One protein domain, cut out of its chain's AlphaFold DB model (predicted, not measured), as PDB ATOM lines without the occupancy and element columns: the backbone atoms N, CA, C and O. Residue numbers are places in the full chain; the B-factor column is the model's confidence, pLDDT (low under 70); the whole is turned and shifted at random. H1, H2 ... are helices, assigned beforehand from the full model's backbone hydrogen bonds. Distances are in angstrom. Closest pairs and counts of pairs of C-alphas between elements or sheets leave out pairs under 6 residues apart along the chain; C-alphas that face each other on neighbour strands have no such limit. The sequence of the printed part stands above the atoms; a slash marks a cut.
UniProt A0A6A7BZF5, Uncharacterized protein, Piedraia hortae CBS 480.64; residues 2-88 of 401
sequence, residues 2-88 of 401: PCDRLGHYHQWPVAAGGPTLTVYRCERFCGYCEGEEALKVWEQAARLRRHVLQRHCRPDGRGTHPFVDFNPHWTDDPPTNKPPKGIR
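AT A GLANCE: This is residues 2 to 88 of the 401 residues of an uncharacterized protein of Piedraia hortae CBS 480.64 (UniProt A0A6A7BZF5). There is little regular structure here: a body mainly of loops holds one helix, H2, with the much smaller H1 off to one side, and residues 78 to 88 stick out as a free tail. The printed part has 87 residues, with two named helices, H1 then H2, and no named strand. The class is all helix, though the named elements hold only 15 residues. The whole is only just loose, close to compact, with a radius of gyration of the C-alphas of 14.6 A, and elongated, spanning 44 by 28 by 28 A.

IN THESE COORDINATES: Start at C-alpha 2, at (135.794, 171.738, 120.182); residues 2 to 34 hold no named element. Find C-alpha 35 at (122.302, 175.977, 125.559), where H1, residues 35 to 38, begins. H2, residues 45 to 55, runs 15.1 A to C-alpha 55 at (130.786, 187.914, 123.655).

HOW THE PARTS SIT: H1 and H2 are apart, joined by a short link of 6 residues. In H2 every O i to N i+4 pair is within hydrogen-bond range; H1 is too short for such a pair.

THE WHOLE: The printed part has no cut. Look for pLDDT under 70 at residue 2, residues 11 to 19 and residues 73 to 88.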
ATOM      1  N   PRO A   2     136.143 173.012 120.807       68.81
ATOM      2  CA  PRO A   2     135.794 171.738 120.182       68.81
ATOM      3  C   PRO A   2     136.062 171.773 118.670       68.81
ATOM      4  O   PRO A   2     135.683 172.715 117.968       68.81
ATOM      5  N   CYS A   3     136.728 170.733 118.172       75.88
ATOM      6  CA  CYS A   3     136.990 170.536 116.753       75.88
ATOM      7  C   CYS A   3     136.093 169.422 116.215       75.88
ATOM      8  O   CYS A   3     136.017 168.350 116.801       75.88
ATOM      9  N   ASP A   4     135.452 169.680 115.079       72.12
ATOM     10  CA  ASP A   4     134.530 168.743 114.424       72.12
ATOM     11  C   ASP A   4     135.260 167.728 113.516       72.12
ATOM     12  O   ASP A   4     134.679 166.796 112.970       72.12
ATOM     13  N   ARG A   5     136.575 167.898 113.311       76.44
ATOM     14  CA  ARG A   5     137.372 166.961 112.508       76.44
ATOM     15  C   ARG A   5     137.858 165.803 113.370       76.44
ATOM     16  O   ARG A   5     138.787 165.967 114.161       76.44
ATOM     17  N   LEU A   6     137.280 164.624 113.148       73.69
ATOM     18  CA  LEU A   6     137.760 163.363 113.713       73.69
ATOM     19  C   LEU A   6     139.251 163.169 113.379       73.69
ATOM     20  O   LEU A   6     139.653 163.262 112.220       73.69
ATOM     21  N   GLY A   7     140.077 162.931 114.403       74.62
ATOM     22  CA  GLY A   7     141.519 162.687 114.259       74.62
ATOM     23  C   GLY A   7     142.417 163.929 114.292       74.62
ATOM     24  O   GLY A   7     143.631 163.799 114.139       74.62
ATOM     25  N   HIS A   8     141.867 165.124 114.513       75.81
ATOM     26  CA  HIS A   8     142.658 166.338 114.685       75.81
ATOM     27  C   HIS A   8     142.708 166.772 116.151       75.81
ATOM     28  O   HIS A   8     141.680 167.054 116.763       75.81
ATOM     29  N   TYR A   9     143.921 166.881 116.690       70.44
ATOM     30  CA  TYR A   9     144.161 167.416 118.024       70.44
ATOM     31  C   TYR A   9     144.842 168.773 117.928       70.44
ATOM     32  O   TYR A   9     145.882 168.928 117.290       70.44
ATOM     33  N   HIS A  10     144.257 169.754 118.605       71.69
ATOM     34  CA  HIS A  10     144.894 171.040 118.814       71.69
ATOM     35  C   HIS A  10     145.892 170.907 119.954       71.69
ATOM     36  O   HIS A  10     145.500 170.750 121.111       71.69
ATOM     37  N   GLN A  11     147.181 170.973 119.633       66.62
ATOM     38  CA  GLN A  11     148.187 171.195 120.655       66.62
ATOM     39  C   GLN A  11     148.181 172.685 120.987       66.62
ATOM     40  O   GLN A  11     148.543 173.522 120.161       66.62
ATOM     41  N   TRP A  12     147.714 173.013 122.188       65.25
ATOM     42  CA  TRP A  12     147.723 174.383 122.677       65.25
ATOM     43  C   TRP A  12     149.170 174.744 123.006       65.25
ATOM     44  O   TRP A  12     149.776 174.066 123.841       65.25
ATOM     45  N   PRO A  13     149.766 175.746 122.336       61.53
ATOM     46  CA  PRO A  13     151.106 176.165 122.686       61.53
ATOM     47  C   PRO A  13     151.075 176.663 124.128       61.53
ATOM     48  O   PRO A  13     150.323 177.579 124.465       61.53
ATOM     49  N   VAL A  14     151.902 176.060 124.978       63.16
ATOM     50  CA  VAL A  14     152.218 176.603 126.299       63.16
ATOM     51  C   VAL A  14     153.157 177.781 126.048       63.16
ATOM     52  O   VAL A  14     154.374 177.669 126.162       63.16
ATOM     53  N   ALA A  15     152.616 178.883 125.531       57.69
ATOM     54  CA  ALA A  15     153.414 180.070 125.293       57.69
ATOM     55  C   ALA A  15     153.864 180.628 126.650       57.69
ATOM     56  O   ALA A  15     153.080 180.702 127.595       57.69
ATOM     57  N   ALA A  16     155.127 181.054 126.739       56.88
ATOM     58  CA  ALA A  16     155.715 181.629 127.952       56.88
ATOM     59  C   ALA A  16     154.987 182.898 128.455       56.88
ATOM     60  O   ALA A  16     155.196 183.310 129.589       56.88
ATOM     61  N   GLY A  17     154.127 183.500 127.622       62.06
ATOM     62  CA  GLY A  17     153.265 184.640 127.954       62.06
ATOM     63  C   GLY A  17     151.856 184.271 128.437       62.06
ATOM     64  O   GLY A  17     151.010 185.153 128.504       62.06
ATOM     65  N   GLY A  18     151.590 182.998 128.742       62.91
ATOM     66  CA  GLY A  18     150.285 182.522 129.204       62.91
ATOM     67  C   GLY A  18     149.446 181.845 128.110       62.91
ATOM     68  O   GLY A  18     149.818 181.835 126.932       62.91
ATOM     69  N   PRO A  19     148.318 181.217 128.488       65.31
ATOM     70  CA  PRO A  19     147.456 180.497 127.560       65.31
ATOM     71  C   PRO A  19     146.718 181.474 126.632       65.31
ATOM     72  O   PRO A  19     145.683 182.030 126.985       65.31
ATOM     73  N   THR A  20     147.235 181.672 125.419       74.31
ATOM     74  CA  THR A  20     146.557 182.473 124.389       74.31
ATOM     75  C   THR A  20     145.481 181.648 123.689       74.31
ATOM     76  O   THR A  20     145.750 180.565 123.151       74.31
ATOM     77  N   LEU A  21     144.260 182.176 123.613       78.25
ATOM     78  CA  LEU A  21     143.185 181.514 122.887       78.25
ATOM     79  C   LEU A  21     143.414 181.617 121.375       78.25
ATOM     80  O   LEU A  21     143.508 182.704 120.800       78.25
ATOM     81  N   THR A  22     143.454 180.455 120.725       78.81
ATOM     82  CA  THR A  22     143.575 180.328 119.270       78.81
ATOM     83  C   THR A  22     142.371 179.569 118.723       78.81
ATOM     84  O   THR A  22     142.077 178.473 119.185       78.81
ATOM     85  N   VAL A  23     141.682 180.151 117.737       82.88
ATOM     86  CA  VAL A  23     140.492 179.551 117.108       82.88
ATOM     87  C   VAL A  23     140.817 179.132 115.683       82.88
ATOM     88  O   VAL A  23     140.827 179.953 114.748       82.88
ATOM     89  N   TYR A  24     141.098 177.849 115.502       80.94
ATOM     90  CA  TYR A  24     141.528 177.277 114.231       80.94
ATOM     91  C   TYR A  24     140.395 177.175 113.195       80.94
ATOM     92  O   TYR A  24     139.212 177.314 113.484       80.94
ATOM     93  N   ARG A  25     140.757 176.923 111.927       81.81
ATOM     94  CA  ARG A  25     139.796 176.888 110.800       81.81
ATOM     95  C   ARG A  25     138.796 175.728 110.859       81.81
ATOM     96  O   ARG A  25     137.787 175.769 110.166       81.81
ATOM     97  N   CYS A  26     139.122 174.685 111.608       81.44
ATOM     98  CA  CYS A  26     138.320 173.478 111.785       81.44
ATOM     99  C   CYS A  26     137.375 173.551 112.990       81.44
ATOM    100  O   CYS A  26     136.640 172.600 113.237       81.44
ATOM    101  N   GLU A  27     137.398 174.650 113.734       88.44
ATOM    102  CA  GLU A  27     136.458 174.892 114.818       88.44
ATOM    103  C   GLU A  27     135.193 175.518 114.244       88.44
ATOM    104  O   GLU A  27     135.244 176.487 113.479       88.44
ATOM    105  N   ARG A  28     134.054 174.920 114.589       90.25
ATOM    106  CA  ARG A  28     132.737 175.340 114.104       90.25
ATOM    107  C   ARG A  28     131.774 175.720 115.213       90.25
ATOM    108  O   ARG A  28     130.743 176.299 114.907       90.25
ATOM    109  N   PHE A  29     132.114 175.453 116.468       91.44
ATOM    110  CA  PHE A  29     131.247 175.688 117.616       91.44
ATOM    111  C   PHE A  29     131.955 176.575 118.632       91.44
ATOM    112  O   PHE A  29     133.178 176.506 118.789       91.44
ATOM    113  N   CYS A  30     131.185 177.409 119.327       92.12
ATOM    114  CA  CYS A  30     131.706 178.176 120.448       92.12
ATOM    115  C   CYS A  30     131.622 177.321 121.713       92.12
ATOM    116  O   CYS A  30     130.530 177.061 122.200       92.12
ATOM    117  N   GLY A  31     132.767 176.909 122.260       89.19
ATOM    118  CA  GLY A  31     132.813 176.137 123.508       89.19
ATOM    119  C   GLY A  31     132.519 176.948 124.774       89.19
ATOM    120  O   GLY A  31     132.488 176.369 125.850       89.19
ATOM    121  N   TYR A  32     132.349 178.268 124.657       91.00
ATOM    122  CA  TYR A  32     131.979 179.150 125.768       91.00
ATOM    123  C   TYR A  32     130.490 179.495 125.797       91.00
ATOM    124  O   TYR A  32     130.015 180.040 126.788       91.00
ATOM    125  N   CYS A  33     129.767 179.247 124.704       93.81
ATOM    126  CA  CYS A  33     128.320 179.382 124.699       93.81
ATOM    127  C   CYS A  33     127.692 178.199 125.432       93.81
ATOM    128  O   CYS A  33     128.222 177.089 125.408       93.81
ATOM    129  N   GLU A  34     126.522 178.438 126.009       92.75
ATOM    130  CA  GLU A  34     125.694 177.422 126.652       92.75
ATOM    131  C   GLU A  34     124.344 177.312 125.924       92.75
ATOM    132  O   GLU A  34     123.956 178.199 125.154       92.75
ATOM    133  N   GLY A  35     123.631 176.203 126.134       94.38
ATOM    134  CA  GLY A  35     122.302 175.977 125.559       94.38
ATOM    135  C   GLY A  35     122.280 175.986 124.025       94.38
ATOM    136  O   GLY A  35     123.149 175.415 123.368       94.38
ATOM    137  N   GLU A  36     121.273 176.641 123.444       92.94
ATOM    138  CA  GLU A  36     121.074 176.701 121.988       92.94
ATOM    139  C   GLU A  36     122.218 177.413 121.252       92.94
ATOM    140  O   GLU A  36     122.547 177.059 120.117       92.94
ATOM    141  N   GLU A  37     122.877 178.387 121.892       90.31
ATOM    142  CA  GLU A  37     124.007 179.084 121.274       90.31
ATOM    143  C   GLU A  37     125.243 178.185 121.144       90.31
ATOM    144  O   GLU A  37     126.012 178.345 120.192       90.31
ATOM    145  N   ALA A  38     125.422 177.213 122.047       89.38
ATOM    146  CA  ALA A  38     126.515 176.238 121.981       89.38
ATOM    147  C   ALA A  38     126.395 175.325 120.751       89.38
ATOM    148  O   ALA A  38     127.395 174.934 120.147       89.38
ATOM    149  N   LEU A  39     125.154 175.030 120.352       90.94
ATOM    150  CA  LEU A  39     124.822 174.192 119.196       90.94
ATOM    151  C   LEU A  39     124.952 174.943 117.865       90.94
ATOM    152  O   LEU A  39     124.876 174.340 116.791       90.94
ATOM    153  N   LYS A  40     125.164 176.263 117.904       93.44
ATOM    154  CA  LYS A  40     125.271 177.083 116.701       93.44
ATOM    155  C   LYS A  40     126.545 176.762 115.923       93.44
ATOM    156  O   LYS A  40     127.660 177.067 116.349       93.44
ATOM    157  N   VAL A  41     126.351 176.241 114.713       93.25
ATOM    158  CA  VAL A  41     127.422 175.984 113.746       93.25
ATOM    159  C   VAL A  41     127.816 177.284 113.042       93.25
ATOM    160  O   VAL A  41     127.003 177.950 112.396       93.25
ATOM    161  N   TRP A  42     129.095 177.634 113.105       91.25
ATOM    162  CA  TRP A  42     129.679 178.765 112.395       91.25
ATOM    163  C   TRP A  42     130.311 178.296 111.081       91.25
ATOM    164  O   TRP A  42     131.313 177.585 111.070       91.25
ATOM    165  N   GLU A  43     129.765 178.745 109.948       89.19
ATOM    166  CA  GLU A  43     130.282 178.404 108.608       89.19
ATOM    167  C   GLU A  43     131.728 178.865 108.377       89.19
ATOM    168  O   GLU A  43     132.476 178.280 107.593       89.19
ATOM    169  N   GLN A  44     132.118 179.958 109.037       88.44
ATOM    170  CA  GLN A  44     133.408 180.611 108.865       88.44
ATOM    171  C   GLN A  44     134.064 180.814 110.226       88.44
ATOM    172  O   GLN A  44     133.508 181.504 111.081       88.44
ATOM    173  N   ALA A  45     135.294 180.315 110.380       86.56
ATOM    174  CA  ALA A  45     136.084 180.516 111.595       86.56
ATOM    175  C   ALA A  45     136.247 182.006 111.946       86.56
ATOM    176  O   ALA A  45     136.201 182.362 113.111       86.56
ATOM    177  N   ALA A  46     136.337 182.890 110.947       87.06
ATOM    178  CA  ALA A  46     136.328 184.346 111.128       87.06
ATOM    179  C   ALA A  46     135.135 184.842 111.971       87.06
ATOM    180  O   ALA A  46     135.281 185.581 112.942       87.06
ATOM    181  N   ARG A  47     133.926 184.357 111.657       91.50
ATOM    182  CA  ARG A  47     132.716 184.728 112.400       91.50
ATOM    183  C   ARG A  47     132.725 184.166 113.820       91.50
ATOM    184  O   ARG A  47     132.354 184.893 114.737       91.50
ATOM    185  N   LEU A  48     133.189 182.927 113.996       91.88
ATOM    186  CA  LEU A  48     133.359 182.321 115.319       91.88
ATOM    187  C   LEU A  48     134.329 183.144 116.179       91.88
ATOM    188  O   LEU A  48     134.008 183.480 117.313       91.88
ATOM    189  N   ARG A  49     135.473 183.556 115.624       90.25
ATOM    190  CA  ARG A  49     136.459 184.407 116.313       90.25
ATOM    191  C   ARG A  49     135.866 185.724 116.763       90.25
ATOM    192  O   ARG A  49     136.007 186.101 117.920       90.25
ATOM    193  N   ARG A  50     135.176 186.412 115.852       91.38
ATOM    194  CA  ARG A  50     134.518 187.680 116.160       91.38
ATOM    195  C   ARG A  50     133.477 187.516 117.256       91.38
ATOM    196  O   ARG A  50     133.405 188.358 118.142       91.38
ATOM    197  N   HIS A  51     132.701 186.440 117.208       93.75
ATOM    198  CA  HIS A  51     131.743 186.119 118.252       93.75
ATOM    199  C   HIS A  51     132.436 185.902 119.603       93.75
ATOM    200  O   HIS A  51     132.052 186.549 120.572       93.75
ATOM    201  N   VAL A  52     133.498 185.092 119.653       92.25
ATOM    202  CA  VAL A  52     134.268 184.853 120.882       92.25
ATOM    203  C   VAL A  52     134.844 186.150 121.446       92.25
ATOM    204  O   VAL A  52     134.658 186.438 122.625       92.25
ATOM    205  N   LEU A  53     135.448 186.983 120.597       90.44
ATOM    206  CA  LEU A  53     135.998 188.277 120.998       90.44
ATOM    207  C   LEU A  53     134.917 189.236 121.525       90.44
ATOM    208  O   LEU A  53     135.119 189.922 122.520       90.44
ATOM    209  N   GLN A  54     133.755 189.289 120.869       92.19
ATOM    210  CA  GLN A  54     132.684 190.229 121.214       92.19
ATOM    211  C   GLN A  54     131.811 189.777 122.386       92.19
ATOM    212  O   GLN A  54     131.192 190.626 123.024       92.19
ATOM    213  N   ARG A  55     131.687 188.469 122.632       93.88
ATOM    214  CA  ARG A  55     130.786 187.914 123.655       93.88
ATOM    215  C   ARG A  55     131.521 187.384 124.877       93.88
ATOM    216  O   ARG A  55     131.007 187.537 125.978       93.88
ATOM    217  N   HIS A  56     132.710 186.813 124.704       92.81
ATOM    218  CA  HIS A  56     133.417 186.116 125.779       92.81
ATOM    219  C   HIS A  56     134.690 186.850 126.212       92.81
ATOM    220  O   HIS A  56     134.845 187.103 127.400       92.81
ATOM    221  N   CYS A  57     135.541 187.280 125.279       90.00
ATOM    222  CA  CYS A  57     136.818 187.957 125.569       90.00
ATOM    223  C   CYS A  57     136.695 189.486 125.534       90.00
ATOM    224  O   CYS A  57     137.534 190.195 124.981       90.00
ATOM    225  N   ARG A  58     135.578 190.000 126.042       88.75
ATOM    226  CA  ARG A  58     135.216 191.403 125.891       88.75
ATOM    227  C   ARG A  58     136.079 192.266 126.835       88.75
ATOM    228  O   ARG A  58     136.059 192.011 128.040       88.75
ATOM    229  N   PRO A  59     136.819 193.274 126.331       83.44
ATOM    230  CA  PRO A  59     137.789 194.030 127.136       83.44
ATOM    231  C   PRO A  59     137.131 194.971 128.153       83.44
ATOM    232  O   PRO A  59     137.778 195.429 129.085       83.44
ATOM    233  N   ASP A  60     135.837 195.244 127.994       88.75
ATOM    234  CA  ASP A  60     135.016 196.013 128.933       88.75
ATOM    235  C   ASP A  60     134.641 195.218 130.199       88.75
ATOM    236  O   ASP A  60     133.848 195.697 131.007       88.75
ATOM    237  N   GLY A  61     135.147 193.989 130.351       88.69
ATOM    238  CA  GLY A  61     134.837 193.107 131.475       88.69
ATOM    239  C   GLY A  61     133.431 192.504 131.425       88.69
ATOM    240  O   GLY A  61     133.074 191.734 132.310       88.69
ATOM    241  N   ARG A  62     132.624 192.805 130.396       89.75
ATOM    242  CA  ARG A  62     131.250 192.278 130.262       89.75
ATOM    243  C   ARG A  62     131.193 190.904 129.597       89.75
ATOM    244  O   ARG A  62     130.104 190.375 129.383       89.75
ATOM    245  N   GLY A  63     132.338 190.374 129.180       89.69
ATOM    246  CA  GLY A  63     132.447 189.022 128.649       89.69
ATOM    247  C   GLY A  63     132.535 187.988 129.766       89.69
ATOM    248  O   GLY A  63     132.919 188.303 130.886       89.69
ATOM    249  N   THR A  64     132.217 186.733 129.456       89.31
ATOM    250  CA  THR A  64     132.356 185.618 130.412       89.31
ATOM    251  C   THR A  64     133.819 185.280 130.729       89.31
ATOM    252  O   THR A  64     134.106 184.678 131.753       89.31
ATOM    253  N   HIS A  65     134.748 185.634 129.835       87.19
ATOM    254  CA  HIS A  65     136.165 185.276 129.898       87.19
ATOM    255  C   HIS A  65     137.056 186.480 129.526       87.19
ATOM    256  O   HIS A  65     137.792 186.419 128.539       87.19
ATOM    257  N   PRO A  66     136.994 187.598 130.278       85.19
ATOM    258  CA  PRO A  66     137.682 188.839 129.914       85.19
ATOM    259  C   PRO A  66     139.209 188.745 130.047       85.19
ATOM    260  O   PRO A  66     139.924 189.500 129.404       85.19
ATOM    261  N   PHE A  67     139.703 187.803 130.852       81.69
ATOM    262  CA  PHE A  67     141.128 187.534 131.074       81.69
ATOM    263  C   PHE A  67     141.760 186.646 129.993       81.69
ATOM    264  O   PHE A  67     142.948 186.344 130.057       81.69
ATOM    265  N   VAL A  68     140.968 186.154 129.037       82.00
ATOM    266  CA  VAL A  68     141.482 185.307 127.964       82.00
ATOM    267  C   VAL A  68     142.022 186.189 126.850       82.00
ATOM    268  O   VAL A  68     141.258 186.810 126.107       82.00
ATOM    269  N   ASP A  69     143.344 186.182 126.702       80.81
ATOM    270  CA  ASP A  69     144.014 186.888 125.622       80.81
ATOM    271  C   ASP A  69     143.759 186.188 124.290       80.81
ATOM    272  O   ASP A  69     144.136 185.033 124.053       80.81
ATOM    273  N   PHE A  70     143.093 186.908 123.393       79.88
ATOM    274  CA  PHE A  70     142.857 186.451 122.037       79.88
ATOM    275  C   PHE A  70     144.092 186.722 121.180       79.88
ATOM    276  O   PHE A  70     144.627 187.831 121.195       79.88
ATOM    277  N   ASN A  71     144.535 185.740 120.389       78.62
ATOM    278  CA  ASN A  71     145.711 185.921 119.542       78.62
ATOM    279  C   ASN A  71     145.513 187.114 118.570       78.62
ATOM    280  O   ASN A  71     144.651 187.043 117.683       78.62
ATOM    281  N   PRO A  72     146.316 188.195 118.678       71.06
ATOM    282  CA  PRO A  72     146.099 189.428 117.922       71.06
ATOM    283  C   PRO A  72     146.305 189.248 116.415       71.06
ATOM    284  O   PRO A  72     145.768 190.023 115.629       71.06
ATOM    285  N   HIS A  73     147.016 188.201 115.984       69.75
ATOM    286  CA  HIS A  73     147.236 187.901 114.566       69.75
ATOM    287  C   HIS A  73     146.008 187.299 113.856       69.75
ATOM    288  O   HIS A  73     146.073 187.008 112.662       69.75
ATOM    289  N   TRP A  74     144.912 187.061 114.585       67.94
ATOM    290  CA  TRP A  74     143.738 186.329 114.099       67.94
ATOM    291  C   TRP A  74     142.469 187.179 114.017       67.94
ATOM    292  O   TRP A  74     141.428 186.654 113.605       67.94
ATOM    293  N   THR A  75     142.543 188.464 114.378       62.69
ATOM    294  CA  THR A  75     141.495 189.433 114.054       62.69
ATOM    295  C   THR A  75     141.324 189.472 112.534       62.69
ATOM    296  O   THR A  75     142.290 189.408 111.782       62.69
ATOM    297  N   ASP A  76     140.069 189.466 112.081       57.06
ATOM    298  CA  ASP A  76     139.623 189.183 110.704       57.06
ATOM    299  C   ASP A  76     140.206 190.068 109.594       57.06
ATOM    300  O   ASP A  76     139.893 189.871 108.415       57.06
ATOM    301  N   ASP A  77     141.053 191.022 109.943       51.31
ATOM    302  CA  ASP A  77     141.793 191.794 108.980       51.31
ATOM    303  C   ASP A  77     143.123 191.081 108.718       51.31
ATOM    304  O   ASP A  77     144.022 191.128 109.560       51.31
ATOM    305  N   PRO A  78     143.316 190.429 107.545       47.72
ATOM    306  CA  PRO A  78     144.680 190.237 107.069       47.72
ATOM    307  C   PRO A  78     145.377 191.590 107.225       47.72
ATOM    308  O   PRO A  78     144.756 192.579 106.815       47.72
ATOM    309  N   PRO A  79     146.590 191.651 107.814       46.19
ATOM    310  CA  PRO A  79     147.262 192.909 108.105       46.19
ATOM    311  C   PRO A  79     147.071 193.817 106.904       46.19
ATOM    312  O   PRO A  79     147.363 193.421 105.767       46.19
ATOM    313  N   THR A  80     146.438 194.962 107.147       49.59
ATOM    314  CA  THR A  80     145.937 195.931 106.169       49.59
ATOM    315  C   THR A  80     147.081 196.619 105.416       49.59
ATOM    316  O   THR A  80     147.046 197.800 105.123       49.59
ATOM    317  N   ASN A  81     148.063 195.852 104.950       51.19
ATOM    318  CA  ASN A  81     148.885 196.180 103.790       51.19
ATOM    319  C   ASN A  81     148.056 196.173 102.492       51.19
ATOM    320  O   ASN A  81     148.561 196.469 101.406       51.19
ATOM    321  N   LYS A  82     146.764 195.828 102.571       52.09
ATOM    322  CA  LYS A  82     145.781 196.203 101.560       52.09
ATOM    323  C   LYS A  82     145.220 197.573 101.953       52.09
ATOM    324  O   LYS A  82     144.523 197.644 102.963       52.09
ATOM    325  N   PRO A  83     145.507 198.634 101.179       45.00
ATOM    326  CA  PRO A  83     144.995 199.967 101.465       45.00
ATOM    327  C   PRO A  83     143.459 199.936 101.575       45.00
ATOM    328  O   PRO A  83     142.827 199.103 100.904       45.00
ATOM    329  N   PRO A  84     142.858 200.815 102.405       49.66
ATOM    330  CA  PRO A  84     141.418 200.893 102.620       49.66
ATOM    331  C   PRO A  84     140.660 200.772 101.302       49.66
ATOM    332  O   PRO A  84     141.075 201.329 100.289       49.66
ATOM    333  N   LYS A  85     139.568 200.006 101.284       53.44
ATOM    334  CA  LYS A  85     138.814 199.652 100.073       53.44
ATOM    335  C   LYS A  85     138.346 200.926  99.345       53.44
ATOM    336  O   LYS A  85     137.300 201.474  99.654       53.44
ATOM    337  N   GLY A  86     139.135 201.396  98.377       54.97
ATOM    338  CA  GLY A  86     138.926 202.700  97.730       54.97
ATOM    339  C   GLY A  86     140.183 203.557  97.601       54.97
ATOM    340  O   GLY A  86     140.160 204.521  96.848       54.97
ATOM    341  N   ILE A  87     141.282 203.183  98.246       54.84
ATOM    342  CA  ILE A  87     142.587 203.825  98.149       54.84
ATOM    343  C   ILE A  87     143.517 202.836  97.439       54.84
ATOM    344  O   ILE A  87     143.524 201.637  97.719       54.84
ATOM    345  N   ARG A  88     144.210 203.297  96.404       65.69
ATOM    346  CA  ARG A  88     145.215 202.513  95.677       65.69
ATOM    347  C   ARG A  88     146.470 202.369  96.556       65.69
ATOM    348  O   ARG A  88     146.607 203.032  97.577       65.69
TER     349      ARG A  88